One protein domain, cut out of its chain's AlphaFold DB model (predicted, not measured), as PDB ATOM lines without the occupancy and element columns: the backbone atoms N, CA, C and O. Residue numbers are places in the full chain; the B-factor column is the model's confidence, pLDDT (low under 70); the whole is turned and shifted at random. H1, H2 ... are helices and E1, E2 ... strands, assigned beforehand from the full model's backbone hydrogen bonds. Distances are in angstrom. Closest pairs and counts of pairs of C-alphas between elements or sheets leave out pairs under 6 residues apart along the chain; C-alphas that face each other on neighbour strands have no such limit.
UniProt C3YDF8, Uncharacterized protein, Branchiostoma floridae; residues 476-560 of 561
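This is residues 476 to 560 of the 561 residues of an uncharacterized protein of Branchiostoma floridae (UniProt C3YDF8). A twisted sheet of four strands has the first part of one long helix, H1, packed across one face, while residues 546 to 560, of which 546 to 558 belong to H1, stick out as an arm. The 85 printed residues include four named strands and then one named helix, in the order E1, E2, E3, E4, H1. The class is mixed, and the sheet, E2 E1 E4 E3, is antiparallel throughout. The whole is loose, with a radius of gyration of the C-alphas of 14.8 A and spans of 48 by 30 by 21 A.

Find C-alpha 476 at (6.037, 20.529, -44.227); from there E1 runs 20.1 A to residue 482. E2, residues 488 to 496, covers 21.7 A and bends by 51 degrees at residue 493. E3, residues 508 to 513, covers 16.5 A, and E4, residues 516 to 523, 22.8 A. H1, residues 534 to 558, runs 36.4 A to C-alpha 558 at (13.930, -20.326, -39.300).

Look first at the hairpin E1 and E2, where N 479 and O 492 are 2.8 A apart. E1 and E4 are antiparallel at 163 degrees, with N 480 and O 519 2.9 A apart. In the hairpin E3 and E4, N 518 and O 511 are 2.8 A apart. H1 is on one face of the sheet, making two layers, helix over strands, at a height over the sheet of 9.9 A. It runs across the strands, at 73 degrees to E3 on the local plane; the closest C-alphas of the two, Val 508 and Ala 541, are 6.0 A apart. Every O i to N i+4 pair in H1 is within hydrogen-bond range.

The C-alphas farthest apart, Ala 527 and Ala 560, are 48.5 A apart. The printed part has no cut. The link from E2 to E3 is long, with 11 residues. Look for low confidence at residues 525 to 527, under 70.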
ATOM      1  N   CYS A 476       7.459  20.776 -44.421       90.75
ATOM      2  CA  CYS A 476       6.037  20.529 -44.227       90.75
ATOM      3  C   CYS A 476       5.809  19.167 -43.571       90.75
ATOM      4  O   CYS A 476       6.254  18.140 -44.087       90.75
ATOM      5  N   ILE A 477       5.068  19.142 -42.460       93.75
ATOM      6  CA  ILE A 477       4.635  17.892 -41.832       93.75
ATOM      7  C   ILE A 477       3.117  17.776 -41.828       93.75
ATOM      8  O   ILE A 477       2.396  18.732 -41.531       93.75
ATOM      9  N   THR A 478       2.644  16.574 -42.150       94.31
ATOM     10  CA  THR A 478       1.247  16.171 -41.951       94.31
ATOM     11  C   THR A 478       1.199  15.235 -40.755       94.31
ATOM     12  O   THR A 478       1.883  14.209 -40.753       94.31
ATOM     13  N   ILE A 479       0.409  15.603 -39.749       94.38
ATOM     14  CA  ILE A 479       0.175  14.848 -38.520       94.38
ATOM     15  C   ILE A 479      -1.268  14.350 -38.538       94.38
ATOM     16  O   ILE A 479      -2.206  15.129 -38.697       94.38
ATOM     17  N   LEU A 480      -1.442  13.050 -38.342       96.12
ATOM     18  CA  LEU A 480      -2.723  12.369 -38.215       96.12
ATOM     19  C   LEU A 480      -2.720  11.614 -36.885       96.12
ATOM     20  O   LEU A 480      -1.825  10.805 -36.655       96.12
ATOM     21  N   ARG A 481      -3.716  11.827 -36.025       95.44
ATOM     22  CA  ARG A 481      -3.878  11.061 -34.779       95.44
ATOM     23  C   ARG A 481      -5.136  10.214 -34.831       95.44
ATOM     24  O   ARG A 481      -6.205  10.732 -35.149       95.44
ATOM     25  N   GLU A 482      -5.006   8.939 -34.488       96.31
ATOM     26  CA  GLU A 482      -6.116   8.004 -34.308       96.31
ATOM     27  C   GLU A 482      -6.241   7.563 -32.845       96.31
ATOM     28  O   GLU A 482      -5.230   7.389 -32.162       96.31
ATOM     29  N   ASP A 483      -7.469   7.341 -32.375       95.56
ATOM     30  CA  ASP A 483      -7.730   6.689 -31.086       95.56
ATOM     31  C   ASP A 483      -7.543   5.155 -31.157       95.56
ATOM     32  O   ASP A 483      -7.260   4.581 -32.211       95.56
ATOM     33  N   THR A 484      -7.754   4.457 -30.037       94.94
ATOM     34  CA  THR A 484      -7.679   2.983 -29.968       94.94
ATOM     35  C   THR A 484      -8.690   2.250 -30.860       94.94
ATOM     36  O   THR A 484      -8.526   1.053 -31.100       94.94
ATOM     37  N   ASN A 485      -9.730   2.936 -31.342       95.19
ATOM     38  CA  ASN A 485     -10.755   2.400 -32.237       95.19
ATOM     39  C   ASN A 485     -10.451   2.707 -33.715       95.19
ATOM     40  O   ASN A 485     -11.147   2.208 -34.602       95.19
ATOM     41  N   GLY A 486      -9.415   3.508 -33.995       92.25
ATOM     42  CA  GLY A 486      -9.084   3.970 -35.336       92.25
ATOM     43  C   GLY A 486      -9.894   5.184 -35.803       92.25
ATOM     44  O   GLY A 486      -9.997   5.403 -37.012       92.25
ATOM     45  N   THR A 487     -10.491   5.930 -34.871       93.38
ATOM     46  CA  THR A 487     -11.212   7.191 -35.094       93.38
ATOM     47  C   THR A 487     -10.209   8.327 -35.243       93.38
ATOM     48  O   THR A 487      -9.326   8.467 -34.399       93.38
ATOM     49  N   ILE A 488     -10.351   9.169 -36.269       92.56
ATOM     50  CA  ILE A 488      -9.490  10.346 -36.450       92.56
ATOM     51  C   ILE A 488      -9.779  11.362 -35.334       92.56
ATOM     52  O   ILE A 488     -10.880  11.902 -35.257       92.56
ATOM     53  N   LEU A 489      -8.781  11.629 -34.492       92.56
ATOM     54  CA  LEU A 489      -8.815  12.650 -33.439       92.56
ATOM     55  C   LEU A 489      -8.303  14.008 -33.936       92.56
ATOM     56  O   LEU A 489      -8.797  15.051 -33.517       92.56
ATOM     57  N   LEU A 490      -7.294  13.994 -34.812       93.50
ATOM     58  CA  LEU A 490      -6.647  15.194 -35.343       93.50
ATOM     59  C   LEU A 490      -6.090  14.926 -36.743       93.50
ATOM     60  O   LEU A 490      -5.498  13.874 -36.983       93.50
ATOM     61  N   PHE A 491      -6.221  15.908 -37.633       93.19
ATOM     62  CA  PHE A 491      -5.483  15.984 -38.891       93.19
ATOM     63  C   PHE A 491      -4.945  17.412 -39.054       93.19
ATOM     64  O   PHE A 491      -5.714  18.349 -39.261       93.19
ATOM     65  N   GLU A 492      -3.635  17.587 -38.902       93.25
ATOM     66  CA  GLU A 492      -2.955  18.885 -38.851       93.25
ATOM     67  C   GLU A 492      -1.840  18.930 -39.911       93.25
ATOM     68  O   GLU A 492      -0.996  18.035 -39.975       93.25
ATOM     69  N   ARG A 493      -1.806  19.984 -40.736       91.31
ATOM     70  CA  ARG A 493      -0.670  20.301 -41.621       91.31
ATOM     71  C   ARG A 493       0.009  21.566 -41.115       91.31
ATOM     72  O   ARG A 493      -0.644  22.605 -41.048       91.31
ATOM     73  N   ARG A 494       1.306  21.494 -40.802       90.81
ATOM     74  CA  ARG A 494       2.083  22.642 -40.306       90.81
ATOM     75  C   ARG A 494       3.509  22.654 -40.838       90.81
ATOM     76  O   ARG A 494       4.089  21.603 -41.108       90.81
ATOM     77  N   CYS A 495       4.085  23.845 -40.935       92.19
ATOM     78  CA  CYS A 495       5.523  24.007 -41.128       92.19
ATOM     79  C   CYS A 495       6.270  23.694 -39.823       92.19
ATOM     80  O   CYS A 495       5.835  24.101 -38.744       92.19
ATOM     81  N   HIS A 496       7.399  22.993 -39.906       91.56
ATOM     82  CA  HIS A 496       8.219  22.644 -38.748       91.56
ATOM     83  C   HIS A 496       9.706  22.817 -39.069       91.56
ATOM     84  O   HIS A 496      10.210  22.270 -40.042       91.56
ATOM     85  N   ILE A 497      10.438  23.558 -38.239       85.44
ATOM     86  CA  ILE A 497      11.822  23.977 -38.542       85.44
ATOM     87  C   ILE A 497      12.886  22.879 -38.395       85.44
ATOM     88  O   ILE A 497      14.027  23.091 -38.784       85.44
ATOM     89  N   ALA A 498      12.532  21.736 -37.801       79.44
ATOM     90  CA  ALA A 498      13.470  20.659 -37.468       79.44
ATOM     91  C   ALA A 498      12.786  19.277 -37.359       79.44
ATOM     92  O   ALA A 498      13.123  18.490 -36.480       79.44
ATOM     93  N   ALA A 499      11.741  19.011 -38.158       70.12
ATOM     94  CA  ALA A 499      11.074  17.697 -38.128       70.12
ATOM     95  C   ALA A 499      11.739  16.667 -39.040       70.12
ATOM     96  O   ALA A 499      11.766  15.489 -38.686       70.12
ATOM     97  N   CYS A 500      12.214  17.102 -40.211       86.75
ATOM     98  CA  CYS A 500      12.726  16.183 -41.213       86.75
ATOM     99  C   CYS A 500      14.238  15.980 -41.084       86.75
ATOM    100  O   CYS A 500      14.986  16.875 -40.686       86.75
ATOM    101  N   THR A 501      14.641  14.746 -41.348       86.19
ATOM    102  CA  THR A 501      15.993  14.186 -41.284       86.19
ATOM    103  C   THR A 501      16.130  13.223 -42.455       86.19
ATOM    104  O   THR A 501      15.123  12.644 -42.858       86.19
ATOM    105  N   ASP A 502      17.342  12.945 -42.926       83.38
ATOM    106  CA  ASP A 502      17.573  12.035 -44.064       83.38
ATOM    107  C   ASP A 502      16.929  10.636 -43.895       83.38
ATOM    108  O   ASP A 502      16.542  10.007 -44.876       83.38
ATOM    109  N   ASP A 503      16.758  10.163 -42.652       80.69
ATOM    110  CA  ASP A 503      16.080   8.900 -42.316       80.69
ATOM    111  C   ASP A 503      14.536   8.951 -42.418       80.69
ATOM    112  O   ASP A 503      13.880   7.914 -42.279       80.69
ATOM    113  N   ASN A 504      13.929  10.135 -42.579       82.00
ATOM    114  CA  ASN A 504      12.480  10.343 -42.459       82.00
ATOM    115  C   ASN A 504      11.819  11.199 -43.558       82.00
ATOM    116  O   ASN A 504      10.586  11.271 -43.591       82.00
ATOM    117  N   SER A 505      12.592  11.798 -44.466       80.56
ATOM    118  CA  SER A 505      12.064  12.433 -45.676       80.56
ATOM    119  C   SER A 505      11.287  11.408 -46.520       80.56
ATOM    120  O   SER A 505      11.664  10.241 -46.627       80.56
ATOM    121  N   ASP A 506      10.116  11.816 -47.021       83.44
ATOM    122  CA  ASP A 506       9.083  10.992 -47.682       83.44
ATOM    123  C   ASP A 506       8.476   9.825 -46.871       83.44
ATOM    124  O   ASP A 506       7.406   9.318 -47.230       83.44
ATOM    125  N   GLY A 507       9.089   9.411 -45.761       87.81
ATOM    126  CA  GLY A 507       8.613   8.321 -44.918       87.81
ATOM    127  C   GLY A 507       7.349   8.664 -44.117       87.81
ATOM    128  O   GLY A 507       7.113   9.807 -43.721       87.81
ATOM    129  N   VAL A 508       6.537   7.637 -43.840       92.62
ATOM    130  CA  VAL A 508       5.387   7.718 -42.925       92.62
ATOM    131  C   VAL A 508       5.714   6.961 -41.643       92.62
ATOM    132  O   VAL A 508       5.891   5.742 -41.654       92.62
ATOM    133  N   PHE A 509       5.752   7.689 -40.533       92.19
ATOM    134  CA  PHE A 509       6.126   7.191 -39.215       92.19
ATOM    135  C   PHE A 509       4.887   7.060 -38.349       92.19
ATOM    136  O   PHE A 509       4.121   8.007 -38.241       92.19
ATOM    137  N   SER A 510       4.693   5.905 -37.717       94.06
ATOM    138  CA  SER A 510       3.654   5.702 -36.706       94.06
ATOM    139  C   SER A 510       4.290   5.566 -35.330       94.06
ATOM    140  O   SER A 510       5.052   4.622 -35.099       94.06
ATOM    141  N   SER A 511       3.943   6.457 -34.407       93.50
ATOM    142  CA  SER A 511       4.198   6.275 -32.978       93.50
ATOM    143  C   SER A 511       2.883   5.976 -32.256       93.50
ATOM    144  O   SER A 511       1.830   6.453 -32.671       93.50
ATOM    145  N   THR A 512       2.921   5.184 -31.186       94.19
ATOM    146  CA  THR A 512       1.731   4.879 -30.376       94.19
ATOM    147  C   THR A 512       2.037   5.182 -28.917       94.19
ATOM    148  O   THR A 512       2.939   4.579 -28.331       94.19
ATOM    149  N   ALA A 513       1.296   6.119 -28.327       90.56
ATOM    150  CA  ALA A 513       1.508   6.611 -26.968       90.56
ATOM    151  C   ALA A 513       0.158   6.884 -26.288       90.56
ATOM    152  O   ALA A 513      -0.763   7.411 -26.897       90.56
ATOM    153  N   GLY A 514       0.003   6.474 -25.025       91.75
ATOM    154  CA  GLY A 514      -1.245   6.660 -24.262       91.75
ATOM    155  C   GLY A 514      -2.471   5.868 -24.754       91.75
ATOM    156  O   GLY A 514      -3.479   5.842 -24.057       91.75
ATOM    157  N   GLY A 515      -2.381   5.195 -25.905       93.81
ATOM    158  CA  GLY A 515      -3.501   4.561 -26.611       93.81
ATOM    159  C   GLY A 515      -3.834   5.246 -27.942       93.81
ATOM    160  O   GLY A 515      -4.490   4.637 -28.780       93.81
ATOM    161  N   GLU A 516      -3.332   6.460 -28.169       95.31
ATOM    162  CA  GLU A 516      -3.404   7.145 -29.460       95.31
ATOM    163  C   GLU A 516      -2.273   6.663 -30.379       95.31
ATOM    164  O   GLU A 516      -1.164   6.373 -29.914       95.31
ATOM    165  N   THR A 517      -2.536   6.593 -31.685       94.62
ATOM    166  CA  THR A 517      -1.507   6.385 -32.714       94.62
ATOM    167  C   THR A 517      -1.349   7.655 -33.539       94.62
ATOM    168  O   THR A 517      -2.272   8.080 -34.229       94.62
ATOM    169  N   GLU A 518      -0.169   8.261 -33.456       95.25
ATOM    170  CA  GLU A 518       0.218   9.458 -34.192       95.25
ATOM    171  C   GLU A 518       1.053   9.059 -35.414       95.25
ATOM    172  O   GLU A 518       2.174   8.553 -35.290       95.25
ATOM    173  N   TYR A 519       0.480   9.282 -36.593       94.88
ATOM    174  CA  TYR A 519       1.118   9.139 -37.890       94.88
ATOM    175  C   TYR A 519       1.670  10.490 -38.350       94.88
ATOM    176  O   TYR A 519       0.925  11.464 -38.459       94.88
ATOM    177  N   GLN A 520       2.955  10.542 -38.681       94.69
ATOM    178  CA  GLN A 520       3.629  11.728 -39.202       94.69
ATOM    179  C   GLN A 520       4.249  11.407 -40.565       94.69
ATOM    180  O   GLN A 520       5.017  10.450 -40.679       94.69
ATOM    181  N   LYS A 521       3.946  12.209 -41.594       94.25
ATOM    182  CA  LYS A 521       4.725  12.236 -42.845       94.25
ATOM    183  C   LYS A 521       5.596  13.489 -42.882       94.25
ATOM    184  O   LYS A 521       5.097  14.583 -42.597       94.25
ATOM    185  N   CYS A 522       6.860  13.311 -43.258       94.06
ATOM    186  CA  CYS A 522       7.833  14.376 -43.469       94.06
ATOM    187  C   CYS A 522       8.059  14.643 -44.966       94.06
ATOM    188  O   CYS A 522       8.102  13.706 -45.763       94.06
ATOM    189  N   CYS A 523       8.173  15.917 -45.344       90.38
ATOM    190  CA  CYS A 523       8.309  16.373 -46.726       90.38
ATOM    191  C   CYS A 523       9.256  17.580 -46.805       90.38
ATOM    192  O   CYS A 523       8.907  18.657 -46.312       90.38
ATOM    193  N   ASP A 524      10.412  17.392 -47.449       81.50
ATOM    194  CA  ASP A 524      11.409  18.442 -47.702       81.50
ATOM    195  C   ASP A 524      11.086  19.248 -48.975       81.50
ATOM    196  O   ASP A 524      10.468  20.307 -48.887       81.50
ATOM    197  N   ASP A 525      11.465  18.745 -50.157       68.75
ATOM    198  CA  ASP A 525      11.578  19.574 -51.375       68.75
ATOM    199  C   ASP A 525      10.408  19.483 -52.369       68.75
ATOM    200  O   ASP A 525      10.229  20.360 -53.218       68.75
ATOM    201  N   ALA A 526       9.608  18.416 -52.328       66.00
ATOM    202  CA  ALA A 526       8.544  18.222 -53.307       66.00
ATOM    203  C   ALA A 526       7.299  19.052 -52.950       66.00
ATOM    204  O   ALA A 526       6.564  18.732 -52.009       66.00
ATOM    205  N   ALA A 527       7.017  20.077 -53.762       69.31
ATOM    206  CA  ALA A 527       5.711  20.731 -53.788       69.31
ATOM    207  C   ALA A 527       4.604  19.664 -53.870       69.31
ATOM    208  O   ALA A 527       4.699  18.715 -54.650       69.31
ATOM    209  N   ASN A 528       3.585  19.806 -53.026       75.62
ATOM    210  CA  ASN A 528       2.470  18.872 -52.864       75.62
ATOM    211  C   ASN A 528       2.827  17.492 -52.255       75.62
ATOM    212  O   ASN A 528       1.966  16.624 -52.165       75.62
ATOM    213  N   CYS A 529       4.035  17.257 -51.722       82.62
ATOM    214  CA  CYS A 529       4.344  16.010 -50.987       82.62
ATOM    215  C   CYS A 529       3.419  15.763 -49.771       82.62
ATOM    216  O   CYS A 529       3.186  14.614 -49.366       82.62
ATOM    217  N   ASN A 530       2.871  16.843 -49.207       78.62
ATOM    218  CA  ASN A 530       1.872  16.874 -48.137       78.62
ATOM    219  C   ASN A 530       0.447  16.488 -48.593       78.62
ATOM    220  O   ASN A 530      -0.400  16.220 -47.734       78.62
ATOM    221  N   THR A 531       0.154  16.409 -49.900       85.44
ATOM    222  CA  THR A 531      -1.161  15.997 -50.437       85.44
ATOM    223  C   THR A 531      -1.344  14.476 -50.420       85.44
ATOM    224  O   THR A 531      -1.858  13.881 -51.364       85.44
ATOM    225  N   ILE A 532      -0.928  13.838 -49.327       87.62
ATOM    226  CA  ILE A 532      -1.220  12.437 -49.030       87.62
ATOM    227  C   ILE A 532      -2.637  12.318 -48.455       87.62
ATOM    228  O   ILE A 532      -3.047  13.125 -47.611       87.62
ATOM    229  N   SER A 533      -3.401  11.326 -48.913       89.62
ATOM    230  CA  SER A 533      -4.751  11.076 -48.388       89.62
ATOM    231  C   SER A 533      -4.714  10.329 -47.046       89.62
ATOM    232  O   SER A 533      -3.768   9.596 -46.753       89.62
ATOM    233  N   TYR A 534      -5.771  10.452 -46.234       86.88
ATOM    234  CA  TYR A 534      -5.907   9.712 -44.969       86.88
ATOM    235  C   TYR A 534      -5.676   8.195 -45.137       86.88
ATOM    236  O   TYR A 534      -4.872   7.586 -44.427       86.88
ATOM    237  N   ASN A 535      -6.329   7.597 -46.139       87.25
ATOM    238  CA  ASN A 535      -6.231   6.165 -46.439       87.25
ATOM    239  C   ASN A 535      -4.816   5.738 -46.865       87.25
ATOM    240  O   ASN A 535      -4.420   4.591 -46.659       87.25
ATOM    241  N   GLU A 536      -4.045   6.652 -47.449       89.62
ATOM    242  CA  GLU A 536      -2.693   6.417 -47.952       89.62
ATOM    243  C   GLU A 536      -1.633   6.589 -46.857       89.62
ATOM    244  O   GLU A 536      -0.735   5.751 -46.760       89.62
ATOM    245  N   LEU A 537      -1.791   7.570 -45.958       88.50
ATOM    246  CA  LEU A 537      -1.046   7.661 -44.691       88.50
ATOM    247  C   LEU A 537      -1.174   6.351 -43.903       88.50
ATOM    248  O   LEU A 537      -0.184   5.660 -43.637       88.50
ATOM    249  N   ARG A 538      -2.421   5.972 -43.594       86.75
ATOM    250  CA  ARG A 538      -2.743   4.776 -42.808       86.75
ATOM    251  C   ARG A 538      -2.303   3.492 -43.516       86.75
ATOM    252  O   ARG A 538      -1.720   2.604 -42.895       86.75
ATOM    253  N   GLY A 539      -2.534   3.408 -44.828       89.75
ATOM    254  CA  GLY A 539      -2.139   2.273 -45.663       89.75
ATOM    255  C   GLY A 539      -0.623   2.092 -45.775       89.75
ATOM    256  O   GLY A 539      -0.148   0.955 -45.801       89.75
ATOM    257  N   THR A 540       0.146   3.183 -45.791       87.19
ATOM    258  CA  THR A 540       1.617   3.142 -45.824       87.19
ATOM    259  C   THR A 540       2.175   2.651 -44.492       87.19
ATOM    260  O   THR A 540       2.923   1.671 -44.471       87.19
ATOM    261  N   ALA A 541       1.740   3.229 -43.369       82.75
ATOM    262  CA  ALA A 541       2.169   2.783 -42.042       82.75
ATOM    263  C   ALA A 541       1.766   1.319 -41.755       82.75
ATOM    264  O   ALA A 541       2.585   0.514 -41.305       82.75
ATOM    265  N   GLY A 542       0.534   0.926 -42.104       81.56
ATOM    266  CA  GLY A 542       0.055  -0.453 -41.951       81.56
ATOM    267  C   GLY A 542       0.877  -1.484 -42.739       81.56
ATOM    268  O   GLY A 542       1.081  -2.607 -42.264       81.56
ATOM    269  N   ARG A 543       1.424  -1.109 -43.907       78.31
ATOM    270  CA  ARG A 543       2.341  -1.966 -44.682       78.31
ATOM    271  C   ARG A 543       3.675  -2.192 -43.969       78.31
ATOM    272  O   ARG A 543       4.168  -3.317 -44.020       78.31
ATOM    273  N   VAL A 544       4.228  -1.185 -43.289       74.12
ATOM    274  CA  VAL A 544       5.489  -1.308 -42.527       74.12
ATOM    275  C   VAL A 544       5.325  -2.270 -41.347       74.12
ATOM    276  O   VAL A 544       6.116  -3.199 -41.189       74.12
ATOM    277  N   VAL A 545       4.253  -2.125 -40.561       76.56
ATOM    278  CA  VAL A 545       3.972  -3.036 -39.434       76.56
ATOM    279  C   VAL A 545       3.754  -4.473 -39.930       76.56
ATOM    280  O   VAL A 545       4.298  -5.423 -39.363       76.56
ATOM    281  N   THR A 546       3.017  -4.642 -41.034       77.88
ATOM    282  CA  THR A 546       2.748  -5.964 -41.628       77.88
ATOM    283  C   THR A 546       4.018  -6.622 -42.179       77.88
ATOM    284  O   THR A 546       4.213  -7.827 -41.994       77.88
ATOM    285  N   SER A 547       4.909  -5.864 -42.830       77.12
ATOM    286  CA  SER A 547       6.162  -6.407 -43.371       77.12
ATOM    287  C   SER A 547       7.144  -6.790 -42.262       77.12
ATOM    288  O   SER A 547       7.720  -7.878 -42.318       77.12
ATOM    289  N   MET A 548       7.262  -5.980 -41.202       79.62
ATOM    290  CA  MET A 548       8.042  -6.338 -40.014       79.62
ATOM    291  C   MET A 548       7.512  -7.612 -39.346       79.62
ATOM    292  O   MET A 548       8.299  -8.512 -39.049       79.62
ATOM    293  N   ALA A 549       6.193  -7.740 -39.165       82.88
ATOM    294  CA  ALA A 549       5.591  -8.950 -38.603       82.88
ATOM    295  C   ALA A 549       5.912 -10.202 -39.443       82.88
ATOM    296  O   ALA A 549       6.285 -11.237 -38.887       82.88
ATOM    297  N   ALA A 550       5.849 -10.104 -40.777       86.50
ATOM    298  CA  ALA A 550       6.225 -11.195 -41.676       86.50
ATOM    299  C   ALA A 550       7.714 -11.578 -41.558       86.50
ATOM    300  O   ALA A 550       8.037 -12.767 -41.523       86.50
ATOM    301  N   VAL A 551       8.619 -10.597 -41.432       90.94
ATOM    302  CA  VAL A 551      10.057 -10.842 -41.209       90.94
ATOM    303  C   VAL A 551      10.303 -11.524 -39.860       90.94
ATOM    304  O   VAL A 551      11.014 -12.528 -39.815       90.94
ATOM    305  N   PHE A 552       9.681 -11.056 -38.773       90.25
ATOM    306  CA  PHE A 552       9.814 -11.694 -37.458       90.25
ATOM    307  C   PHE A 552       9.275 -13.130 -37.449       90.25
ATOM    308  O   PHE A 552       9.947 -14.020 -36.930       90.25
ATOM    309  N   ILE A 553       8.121 -13.392 -38.073       92.56
ATOM    310  CA  ILE A 553       7.578 -14.755 -38.217       92.56
ATOM    311  C   ILE A 553       8.531 -15.634 -39.041       92.56
ATOM    312  O   ILE A 553       8.779 -16.780 -38.664       92.56
ATOM    313  N   GLY A 554       9.115 -15.103 -40.120       95.12
ATOM    314  CA  GLY A 554      10.123 -15.801 -40.922       95.12
ATOM    315  C   GLY A 554      11.368 -16.182 -40.113       95.12
ATOM    316  O   GLY A 554      11.778 -17.342 -40.133       95.12
ATOM    317  N   VAL A 555      11.924 -15.244 -39.339       95.44
ATOM    318  CA  VAL A 555      13.097 -15.481 -38.476       95.44
ATOM    319  C   VAL A 555      12.781 -16.467 -37.347       95.44
ATOM    320  O   VAL A 555      13.576 -17.369 -37.096       95.44
ATOM    321  N   ILE A 556      11.615 -16.362 -36.702       95.19
ATOM    322  CA  ILE A 556      11.184 -17.310 -35.659       95.19
ATOM    323  C   ILE A 556      10.994 -18.717 -36.243       95.19
ATOM    324  O   ILE A 556      11.409 -19.693 -35.624       95.19
ATOM    325  N   THR A 557      10.426 -18.830 -37.447       95.88
ATOM    326  CA  THR A 557      10.257 -20.119 -38.141       95.88
ATOM    327  C   THR A 557      11.612 -20.724 -38.522       95.88
ATOM    328  O   THR A 557      11.815 -21.920 -38.341       95.88
ATOM    329  N   LEU A 558      12.562 -19.902 -38.982       96.00
ATOM    330  CA  LEU A 558      13.930 -20.326 -39.300       96.00
ATOM    331  C   LEU A 558      14.733 -20.742 -38.054       96.00
ATOM    332  O   LEU A 558      15.592 -21.608 -38.154       96.00
ATOM    333  N   LEU A 559      14.448 -20.157 -36.886       96.00
ATOM    334  CA  LEU A 559      15.040 -20.533 -35.590       96.00
ATOM    335  C   LEU A 559      14.382 -21.767 -34.941       96.00
ATOM    336  O   LEU A 559      14.895 -22.270 -33.940       96.00
ATOM    337  N   ALA A 560      13.247 -22.228 -35.471       94.44
ATOM    338  CA  ALA A 560      12.523 -23.414 -35.010       94.44
ATOM    339  C   ALA A 560      12.793 -24.674 -35.863       94.44
ATOM    340  O   ALA A 560      12.280 -25.746 -35.529       94.44
TER     341      ALA A 560